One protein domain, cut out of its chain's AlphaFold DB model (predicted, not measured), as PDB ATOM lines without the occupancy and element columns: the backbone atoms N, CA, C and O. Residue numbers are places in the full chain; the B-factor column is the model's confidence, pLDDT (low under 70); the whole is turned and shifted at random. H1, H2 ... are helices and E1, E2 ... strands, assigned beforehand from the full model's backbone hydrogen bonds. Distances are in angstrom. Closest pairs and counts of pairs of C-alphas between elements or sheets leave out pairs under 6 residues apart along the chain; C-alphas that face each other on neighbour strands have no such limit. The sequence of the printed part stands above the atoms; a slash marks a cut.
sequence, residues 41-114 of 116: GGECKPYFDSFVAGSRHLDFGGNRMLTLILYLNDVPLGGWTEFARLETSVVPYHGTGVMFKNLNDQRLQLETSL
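What this domain is: This is residues 41 to 114 of the 116 residues of the protein "Putative prolyl 4-hydroxylase alpha subunit homologue oxidoreductase protein" of mine drainage metagenome (UniProt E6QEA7). This elongated model has little regular structure: residues 41 to 55 run along its length to the short helix H1 at one end, and a two-strand ladder, E1 and E4, leads back to a small hairpin, E2 and E3. After E4, residues 102 to 114 fold back without a named element. The printed part has 74 residues, with order H1 E1 E2 E3 E4; it is mostly strand, but named elements hold only 20 residues. It is only just loose, close to compact, with radius of gyration of the C-alphas 13.8 A and spans of 41 by 24 by 23 A.

How they stand to each other: H1, residues 56 to 59, is too short for an O i to N i+4 pair; its 1 O i to N i+3 pair is within range. E1, residues 66 to 70, and E4, residues 97 to 101, are antiparallel at 169 degrees, with N 69 and O 98 2.9 A apart, within hydrogen-bond range. E2, residues 81 to 83, and E3, residues 88 to 90, form an antiparallel hairpin, with N 83 and O 88 2.8 A apart, within hydrogen-bond range.

Where its parts are: C-alpha 56 begins H1 at (119.687, 157.493, 122.317). E1 is 13.2 A long; E4, 13.8 A, ends at C-alpha 101, (134.458, 170.659, 115.466).

The domain as a whole: The printed part has no cut, no link is long, and no printed residue is under 70 in pLDDT.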
ATOM      1  N   GLY A  41     151.631 149.073 118.779       92.81
ATOM      2  CA  GLY A  41     150.689 148.389 117.882       92.81
ATOM      3  C   GLY A  41     149.203 148.619 118.193       92.81
ATOM      4  O   GLY A  41     148.355 148.175 117.426       92.81
ATOM      5  N   GLY A  42     148.874 149.309 119.286       94.12
ATOM      6  CA  GLY A  42     147.520 149.775 119.560       94.12
ATOM      7  C   GLY A  42     147.130 150.911 118.618       94.12
ATOM      8  O   GLY A  42     147.917 151.823 118.380       94.12
ATOM      9  N   GLU A  43     145.902 150.867 118.113       93.75
ATOM     10  CA  GLU A  43     145.351 151.860 117.189       93.75
ATOM     11  C   GLU A  43     143.905 152.202 117.561       93.75
ATOM     12  O   GLU A  43     143.210 151.408 118.210       93.75
ATOM     13  N   CYS A  44     143.438 153.370 117.127       93.38
ATOM     14  CA  CYS A  44     142.017 153.665 117.030       93.38
ATOM     15  C   CYS A  44     141.611 153.614 115.555       93.38
ATOM     16  O   CYS A  44     142.287 154.172 114.695       93.38
ATOM     17  N   LYS A  45     140.523 152.908 115.232       96.38
ATOM     18  CA  LYS A  45     139.991 152.934 113.864       96.38
ATOM     19  C   LYS A  45     139.250 154.249 113.639       96.38
ATOM     20  O   LYS A  45     138.532 154.644 114.552       96.38
ATOM     21  N   PRO A  46     139.347 154.868 112.444       97.56
ATOM     22  CA  PRO A  46     138.692 156.138 112.179       97.56
ATOM     23  C   PRO A  46     137.198 156.127 112.511       97.56
ATOM     24  O   PRO A  46     136.465 155.230 112.081       97.56
ATOM     25  N   TYR A  47     136.750 157.131 113.256       97.75
ATOM     26  CA  TYR A  47     135.382 157.255 113.741       97.75
ATOM     27  C   TYR A  47     134.967 158.726 113.888       97.75
ATOM     28  O   TYR A  47     135.759 159.650 113.690       97.75
ATOM     29  N   PHE A  48     133.686 158.939 114.186       98.25
ATOM     30  CA  PHE A  48     133.135 160.251 114.500       98.25
ATOM     31  C   PHE A  48     132.813 160.326 115.987       98.25
ATOM     32  O   PHE A  48     132.179 159.418 116.526       98.25
ATOM     33  N   ASP A  49     133.186 161.429 116.631       98.00
ATOM     34  CA  ASP A  49     132.779 161.679 118.014       98.00
ATOM     35  C   ASP A  49     131.302 162.062 118.119       98.00
ATOM     36  O   ASP A  49     130.672 161.797 119.144       98.00
ATOM     37  N   SER A  50     130.742 162.686 117.077       97.56
ATOM     38  CA  SER A  50     129.319 162.999 117.025       97.56
ATOM     39  C   SER A  50     128.468 161.740 116.902       97.56
ATOM     40  O   SER A  50     128.817 160.783 116.215       97.56
ATOM     41  N   PHE A  51     127.276 161.789 117.479       96.12
ATOM     42  CA  PHE A  51     126.266 160.758 117.317       96.12
ATOM     43  C   PHE A  51     125.419 160.990 116.061       96.12
ATOM     44  O   PHE A  51     125.112 162.129 115.700       96.12
ATOM     45  N   VAL A  52     124.978 159.899 115.435       91.62
ATOM     46  CA  VAL A  52     124.014 159.940 114.327       91.62
ATOM     47  C   VAL A  52     122.622 160.358 114.810       91.62
ATOM     48  O   VAL A  52     122.253 160.140 115.968       91.62
ATOM     49  N   ALA A  53     121.825 160.936 113.908       88.94
ATOM     50  CA  ALA A  53     120.441 161.301 114.199       88.94
ATOM     51  C   ALA A  53     119.639 160.087 114.706       88.94
ATOM     52  O   ALA A  53     119.727 158.994 114.149       88.94
ATOM     53  N   GLY A  54     118.862 160.282 115.776       90.00
ATOM     54  CA  GLY A  54     118.088 159.214 116.423       90.00
ATOM     55  C   GLY A  54     118.876 158.341 117.406       90.00
ATOM     56  O   GLY A  54     118.303 157.425 117.995       90.00
ATOM     57  N   SER A  55     120.168 158.609 117.622       93.69
ATOM     58  CA  SER A  55     120.928 157.970 118.699       93.69
ATOM     59  C   SER A  55     120.336 158.317 120.066       93.69
ATOM     60  O   SER A  55     120.156 159.491 120.381       93.69
ATOM     61  N   ARG A  56     120.131 157.305 120.921       94.00
ATOM     62  CA  ARG A  56     119.687 157.493 122.317       94.00
ATOM     63  C   ARG A  56     120.650 158.341 123.147       94.00
ATOM     64  O   ARG A  56     120.246 158.915 124.146       94.00
ATOM     65  N   HIS A  57     121.921 158.437 122.751       90.69
ATOM     66  CA  HIS A  57     122.881 159.306 123.438       90.69
ATOM     67  C   HIS A  57     122.497 160.786 123.347       90.69
ATOM     68  O   HIS A  57     122.793 161.541 124.267       90.69
ATOM     69  N   LEU A  58     121.776 161.182 122.292       92.31
ATOM     70  CA  LEU A  58     121.312 162.557 122.115       92.31
ATOM     71  C   LEU A  58     120.326 162.990 123.207       92.31
ATOM     72  O   LEU A  58     120.246 164.180 123.510       92.31
ATOM     73  N   ASP A  59     119.633 162.038 123.839       92.06
ATOM     74  CA  ASP A  59     118.704 162.302 124.941       92.06
ATOM     75  C   ASP A  59     119.439 162.731 126.229       92.06
ATOM     76  O   ASP A  59     118.836 163.312 127.131       92.06
ATOM     77  N   PHE A  60     120.756 162.499 126.310       87.88
ATOM     78  CA  PHE A  60     121.592 162.751 127.487       87.88
ATOM     79  C   PHE A  60     122.541 163.941 127.289       87.88
ATOM     80  O   PHE A  60     123.747 163.834 127.492       87.88
ATOM     81  N   GLY A  61     121.989 165.098 126.912       84.56
ATOM     82  CA  GLY A  61     122.761 166.344 126.779       84.56
ATOM     83  C   GLY A  61     123.118 166.733 125.344       84.56
ATOM     84  O   GLY A  61     123.869 167.685 125.140       84.56
ATOM     85  N   GLY A  62     122.534 166.060 124.348       92.62
ATOM     86  CA  GLY A  62     122.682 166.404 122.938       92.62
ATOM     87  C   GLY A  62     123.892 165.756 122.273       92.62
ATOM     88  O   GLY A  62     124.300 164.649 122.612       92.62
ATOM     89  N   ASN A  63     124.423 166.426 121.251       96.12
ATOM     90  CA  ASN A  63     125.523 165.916 120.438       96.12
ATOM     91  C   ASN A  63     126.835 166.644 120.759       96.12
ATOM     92  O   ASN A  63     126.826 167.819 121.134       96.12
ATOM     93  N   ARG A  64     127.969 165.971 120.560       97.00
ATOM     94  CA  ARG A  64     129.298 166.543 120.804       97.00
ATOM     95  C   ARG A  64     129.613 167.569 119.727       97.00
ATOM     96  O   ARG A  64     129.742 167.211 118.565       97.00
ATOM     97  N   MET A  65     129.745 168.842 120.096       96.00
ATOM     98  CA  MET A  65     130.087 169.908 119.140       96.00
ATOM     99  C   MET A  65     131.592 170.028 118.899       96.00
ATOM    100  O   MET A  65     132.015 170.315 117.781       96.00
ATOM    101  N   LEU A  66     132.384 169.832 119.952       97.12
ATOM    102  CA  LEU A  66     133.831 170.006 119.969       97.12
ATOM    103  C   LEU A  66     134.479 168.808 120.653       97.12
ATOM    104  O   LEU A  66     133.958 168.326 121.659       97.12
ATOM    105  N   THR A  67     135.644 168.423 120.149       98.31
ATOM    106  CA  THR A  67     136.560 167.502 120.820       98.31
ATOM    107  C   THR A  67     137.888 168.208 121.045       98.31
ATOM    108  O   THR A  67     138.358 168.944 120.176       98.31
ATOM    109  N   LEU A  68     138.486 167.985 122.217       98.19
ATOM    110  CA  LEU A  68     139.857 168.367 122.539       98.19
ATOM    111  C   LEU A  68     140.619 167.114 122.979       98.19
ATOM    112  O   LEU A  68     140.312 166.541 124.024       98.19
ATOM    113  N   ILE A  69     141.618 166.721 122.195       98.19
ATOM    114  CA  ILE A  69     142.547 165.636 122.529       98.19
ATOM    115  C   ILE A  69     143.821 166.274 123.076       98.19
ATOM    116  O   ILE A  69     144.408 167.135 122.423       98.19
ATOM    117  N   LEU A  70     144.238 165.860 124.273       97.81
ATOM    118  CA  LEU A  70     145.481 166.297 124.912       97.81
ATOM    119  C   LEU A  70     146.494 165.152 124.904       97.81
ATOM    120  O   LEU A  70     146.177 164.038 125.324       97.81
ATOM    121  N   TYR A  71     147.718 165.435 124.474       98.19
ATOM    122  CA  TYR A  71     148.795 164.452 124.424       98.19
ATOM    123  C   TYR A  71     149.603 164.486 125.723       98.19
ATOM    124  O   TYR A  71     150.213 165.494 126.083       98.19
ATOM    125  N   LEU A  72     149.582 163.367 126.447       97.38
ATOM    126  CA  LEU A  72     150.135 163.260 127.802       97.38
ATOM    127  C   LEU A  72     151.589 162.772 127.838       97.38
ATOM    128  O   LEU A  72     152.171 162.696 128.917       97.38
ATOM    129  N   ASN A  73     152.170 162.426 126.690       97.19
ATOM    130  CA  ASN A  73     153.559 162.008 126.527       97.19
ATOM    131  C   ASN A  73     153.987 162.139 125.060       97.19
ATOM    132  O   ASN A  73     153.144 162.150 124.164       97.19
ATOM    133  N   ASP A  74     155.296 162.187 124.826       96.75
ATOM    134  CA  ASP A  74     155.858 162.062 123.482       96.75
ATOM    135  C   ASP A  74     155.761 160.608 123.005       96.75
ATOM    136  O   ASP A  74     155.944 159.667 123.791       96.75
ATOM    137  N   VAL A  75     155.492 160.419 121.711       94.75
ATOM    138  CA  VAL A  75     155.457 159.100 121.068       94.75
ATOM    139  C   VAL A  75     156.607 159.008 120.061       94.75
ATOM    140  O   VAL A  75     156.633 159.782 119.107       94.75
ATOM    141  N   PRO A  76     157.565 158.073 120.230       91.44
ATOM    142  CA  PRO A  76     158.731 157.992 119.348       91.44
ATOM    143  C   PRO A  76     158.402 157.709 117.875       91.44
ATOM    144  O   PRO A  76     159.133 158.151 116.992       91.44
ATOM    145  N   LEU A  77     157.339 156.942 117.604       92.94
ATOM    146  CA  LEU A  77     156.915 156.572 116.253       92.94
ATOM    147  C   LEU A  77     155.415 156.243 116.222       92.94
ATOM    148  O   LEU A  77     154.938 155.464 117.046       92.94
ATOM    149  N   GLY A  78     154.697 156.781 115.231       94.12
ATOM    150  CA  GLY A  78     153.252 156.582 115.078       94.12
ATOM    151  C   GLY A  78     152.437 157.291 116.165       94.12
ATOM    152  O   GLY A  78     152.871 158.303 116.711       94.12
ATOM    153  N   GLY A  79     151.241 156.770 116.462       95.50
ATOM    154  CA  GLY A  79     150.338 157.338 117.476       95.50
ATOM    155  C   GLY A  79     149.781 158.718 117.117       95.50
ATOM    156  O   GLY A  79     149.373 159.465 118.001       95.50
ATOM    157  N   TRP A  80     149.827 159.081 115.835       97.06
ATOM    158  CA  TRP A  80     149.297 160.343 115.338       97.06
ATOM    159  C   TRP A  80     147.779 160.324 115.389       97.06
ATOM    160  O   TRP A  80     147.174 159.268 115.241       97.06
ATOM    161  N   THR A  81     147.179 161.495 115.562       98.25
ATOM    162  CA  THR A  81     145.745 161.654 115.312       98.25
ATOM    163  C   THR A  81     145.567 161.988 113.842       98.25
ATOM    164  O   THR A  81     145.955 163.074 113.402       98.25
ATOM    165  N   GLU A  82     145.023 161.052 113.077       98.12
ATOM    166  CA  GLU A  82     144.828 161.182 111.637       98.12
ATOM    167  C   GLU A  82     143.406 161.638 111.332       98.12
ATOM    168  O   GLU A  82     142.445 161.035 111.794       98.12
ATOM    169  N   PHE A  83     143.256 162.670 110.502       98.50
ATOM    170  CA  PHE A  83     141.971 163.122 109.977       98.50
ATOM    171  C   PHE A  83     141.818 162.624 108.541       98.50
ATOM    172  O   PHE A  83     142.208 163.295 107.582       98.50
ATOM    173  N   ALA A  84     141.235 161.435 108.383       96.50
ATOM    174  CA  ALA A  84     141.256 160.683 107.127       96.50
ATOM    175  C   ALA A  84     140.655 161.443 105.928       96.50
ATOM    176  O   ALA A  84     141.135 161.312 104.808       96.50
ATOM    177  N   ARG A  85     139.617 162.261 106.147       97.50
ATOM    178  CA  ARG A  85     138.987 163.068 105.080       97.50
ATOM    179  C   ARG A  85     139.752 164.344 104.729       97.50
ATOM    180  O   ARG A  85     139.481 164.928 103.687       97.50
ATOM    181  N   LEU A  86     140.638 164.793 105.613       97.38
ATOM    182  CA  LEU A  86     141.477 165.974 105.415       97.38
ATOM    183  C   LEU A  86     142.885 165.615 104.932       97.38
ATOM    184  O   LEU A  86     143.654 166.525 104.640       97.38
ATOM    185  N   GLU A  87     143.219 164.321 104.878       96.75
ATOM    186  CA  GLU A  87     144.546 163.826 104.497       96.75
ATOM    187  C   GLU A  87     145.664 164.495 105.318       96.75
ATOM    188  O   GLU A  87     146.729 164.850 104.814       96.75
ATOM    189  N   THR A  88     145.396 164.707 106.608       97.19
ATOM    190  CA  THR A  88     146.311 165.375 107.533       97.19
ATOM    191  C   THR A  88     146.379 164.640 108.860       97.19
ATOM    192  O   THR A  88     145.433 163.954 109.251       97.19
ATOM    193  N   SER A  89     147.488 164.824 109.571       97.31
ATOM    194  CA  SER A  89     147.744 164.168 110.847       97.31
ATOM    195  C   SER A  89     148.384 165.136 111.831       97.31
ATOM    196  O   SER A  89     149.165 166.011 111.450       97.31
ATOM    197  N   VAL A  90     148.078 164.949 113.111       97.81
ATOM    198  CA  VAL A  90     148.700 165.679 114.215       97.81
ATOM    199  C   VAL A  90     149.651 164.748 114.955       97.81
ATOM    200  O   VAL A  90     149.253 163.689 115.441       97.81
ATOM    201  N   VAL A  91     150.917 165.155 115.034       97.12
ATOM    202  CA  VAL A  91     151.958 164.429 115.769       97.12
ATOM    203  C   VAL A  91     151.808 164.715 117.270       97.12
ATOM    204  O   VAL A  91     151.745 165.887 117.650       97.12
ATOM    205  N   PRO A  92     151.759 163.684 118.135       97.12
ATOM    206  CA  PRO A  92     151.574 163.863 119.565       97.12
ATOM    207  C   PRO A  92     152.873 164.337 120.225       97.12
ATOM    208  O   PRO A  92     153.859 163.603 120.291       97.12
ATOM    209  N   TYR A  93     152.848 165.555 120.763       97.06
ATOM    210  CA  TYR A  93     153.912 166.078 121.620       97.06
ATOM    211  C   TYR A  93     153.384 166.318 123.027       97.06
ATOM    212  O   TYR A  93     152.291 166.870 123.198       97.06
ATOM    213  N   HIS A  94     154.161 165.944 124.038       97.75
ATOM    214  CA  HIS A  94     153.787 166.099 125.437       97.75
ATOM    215  C   HIS A  94     153.322 167.535 125.746       97.75
ATOM    216  O   HIS A  94     154.037 168.512 125.513       97.75
ATOM    217  N   GLY A  95     152.116 167.657 126.308       96.44
ATOM    218  CA  GLY A  95     151.523 168.933 126.713       96.44
ATOM    219  C   GLY A  95     150.848 169.718 125.586       96.44
ATOM    220  O   GLY A  95     150.319 170.799 125.841       96.44
ATOM    221  N   THR A  96     150.835 169.192 124.360       96.94
ATOM    222  CA  THR A  96     150.083 169.768 123.237       96.94
ATOM    223  C   THR A  96     148.706 169.116 123.099       96.94
ATOM    224  O   THR A  96     148.372 168.160 123.804       96.94
ATOM    225  N   GLY A  97     147.879 169.639 122.197       96.75
ATOM    226  CA  GLY A  97     146.588 169.043 121.894       96.75
ATOM    227  C   GLY A  97     146.005 169.531 120.577       96.75
ATOM    228  O   GLY A  97     146.440 170.547 120.031       96.75
ATOM    229  N   VAL A  98     145.003 168.805 120.090       98.00
ATOM    230  CA  VAL A  98     144.223 169.156 118.901       98.00
ATOM    231  C   VAL A  98     142.769 169.380 119.292       98.00
ATOM    232  O   VAL A  98     142.173 168.578 120.012       98.00
ATOM    233  N   MET A  99     142.199 170.488 118.816       97.81
ATOM    234  CA  MET A  99     140.787 170.813 118.982       97.81
ATOM    235  C   MET A  99     140.115 170.909 117.619       97.81
ATOM    236  O   MET A  99     140.631 171.572 116.720       97.81
ATOM    237  N   PHE A 100     138.947 170.294 117.480       98.12
ATOM    238  CA  PHE A 100     138.188 170.306 116.234       98.12
ATOM    239  C   PHE A 100     136.679 170.283 116.489       98.12
ATOM    240  O   PHE A 100     136.208 169.910 117.565       98.12
ATOM    241  N   LYS A 101     135.921 170.730 115.482       97.75
ATOM    242  CA  LYS A 101     134.458 170.659 115.466       97.75
ATOM    243  C   LYS A 101     134.010 169.317 114.907       97.75
ATOM    244  O   LYS A 101     134.526 168.885 113.882       97.75
ATOM    245  N   ASN A 102     132.993 168.730 115.528       98.19
ATOM    246  CA  ASN A 102     132.350 167.503 115.050       98.19
ATOM    247  C   ASN A 102     131.082 167.782 114.241       98.19
ATOM    248  O   ASN A 102     130.603 166.908 113.527       98.19
ATOM    249  N   LEU A 103     130.524 168.991 114.361       97.12
ATOM    250  CA  LEU A 103     129.288 169.390 113.695       97.12
ATOM    251  C   LEU A 103     129.502 170.637 112.834       97.12
ATOM    252  O   LEU A 103     130.300 171.514 113.177       97.12
ATOM    253  N   ASN A 104     128.753 170.729 111.737       94.38
ATOM    254  CA  ASN A 104     128.638 171.942 110.932       94.38
ATOM    255  C   ASN A 104     127.644 172.946 111.552       94.38
ATOM    256  O   ASN A 104     127.025 172.687 112.588       94.38
ATOM    257  N   ASP A 105     127.460 174.095 110.902       93.44
ATOM    258  CA  ASP A 105     126.578 175.163 111.394       93.44
ATOM    259  C   ASP A 105     125.092 174.745 111.433       93.44
ATOM    260  O   ASP A 105     124.297 175.305 112.186       93.44
ATOM    261  N   GLN A 106     124.721 173.707 110.678       93.25
ATOM    262  CA  GLN A 106     123.402 173.073 110.681       93.25
ATOM    263  C   GLN A 106     123.269 171.965 111.742       93.25
ATOM    264  O   GLN A 106     122.246 171.281 111.784       93.25
ATOM    265  N   ARG A 107     124.274 171.790 112.614       91.38
ATOM    266  CA  ARG A 107     124.347 170.749 113.657       91.38
ATOM    267  C   ARG A 107     124.330 169.317 113.119       91.38
ATOM    268  O   ARG A 107     123.963 168.387 113.838       91.38
ATOM    269  N   LEU A 108     124.736 169.136 111.869       92.69
ATOM    270  CA  LEU A 108     124.942 167.826 111.265       92.69
ATOM    271  C   LEU A 108     126.402 167.418 111.417       92.69
ATOM    272  O   LEU A 108     127.283 168.277 111.472       92.69
ATOM    273  N   GLN A 109     126.642 166.110 111.470       96.19
ATOM    274  CA  GLN A 109     127.980 165.532 111.516       96.19
ATOM    275  C   GLN A 109     128.869 166.109 110.408       96.19
ATOM    276  O   GLN A 109     128.476 166.190 109.243       96.19
ATOM    277  N   LEU A 110     130.068 166.529 110.793       97.38
ATOM    278  CA  LEU A 110     131.053 167.092 109.891       97.38
ATOM    279  C   LEU A 110     131.943 165.964 109.366       97.38
ATOM    280  O   LEU A 110     132.743 165.412 110.114       97.38
ATOM    281  N   GLU A 111     131.851 165.641 108.077       96.75
ATOM    282  CA  GLU A 111     132.627 164.542 107.476       96.75
ATOM    283  C   GLU A 111     134.143 164.698 107.675       96.75
ATOM    284  O   GLU A 111     134.852 163.721 107.901       96.75
ATOM    285  N   THR A 112     134.649 165.934 107.675       97.62
ATOM    286  CA  THR A 112     136.072 166.226 107.904       97.62
ATOM    287  C   THR A 112     136.536 165.990 109.342       97.62
ATOM    288  O   THR A 112     137.731 166.079 109.602       97.62
ATOM    289  N   SER A 113     135.621 165.689 110.270       98.19
ATOM    290  CA  SER A 113     135.940 165.306 111.654       98.19
ATOM    291  C   SER A 113     136.183 163.804 111.837       98.19
ATOM    292  O   SER A 113     136.443 163.376 112.956       98.19
ATOM    293  N   LEU A 114     136.116 163.000 110.765       98.44
ATOM    294  CA  LEU A 114     136.487 161.586 110.808       98.44
ATOM    295  C   LEU A 114     137.965 161.458 111.195       98.44
ATOM    296  O   LEU A 114     138.833 161.857 110.411       98.44
TER     297      LEU A 114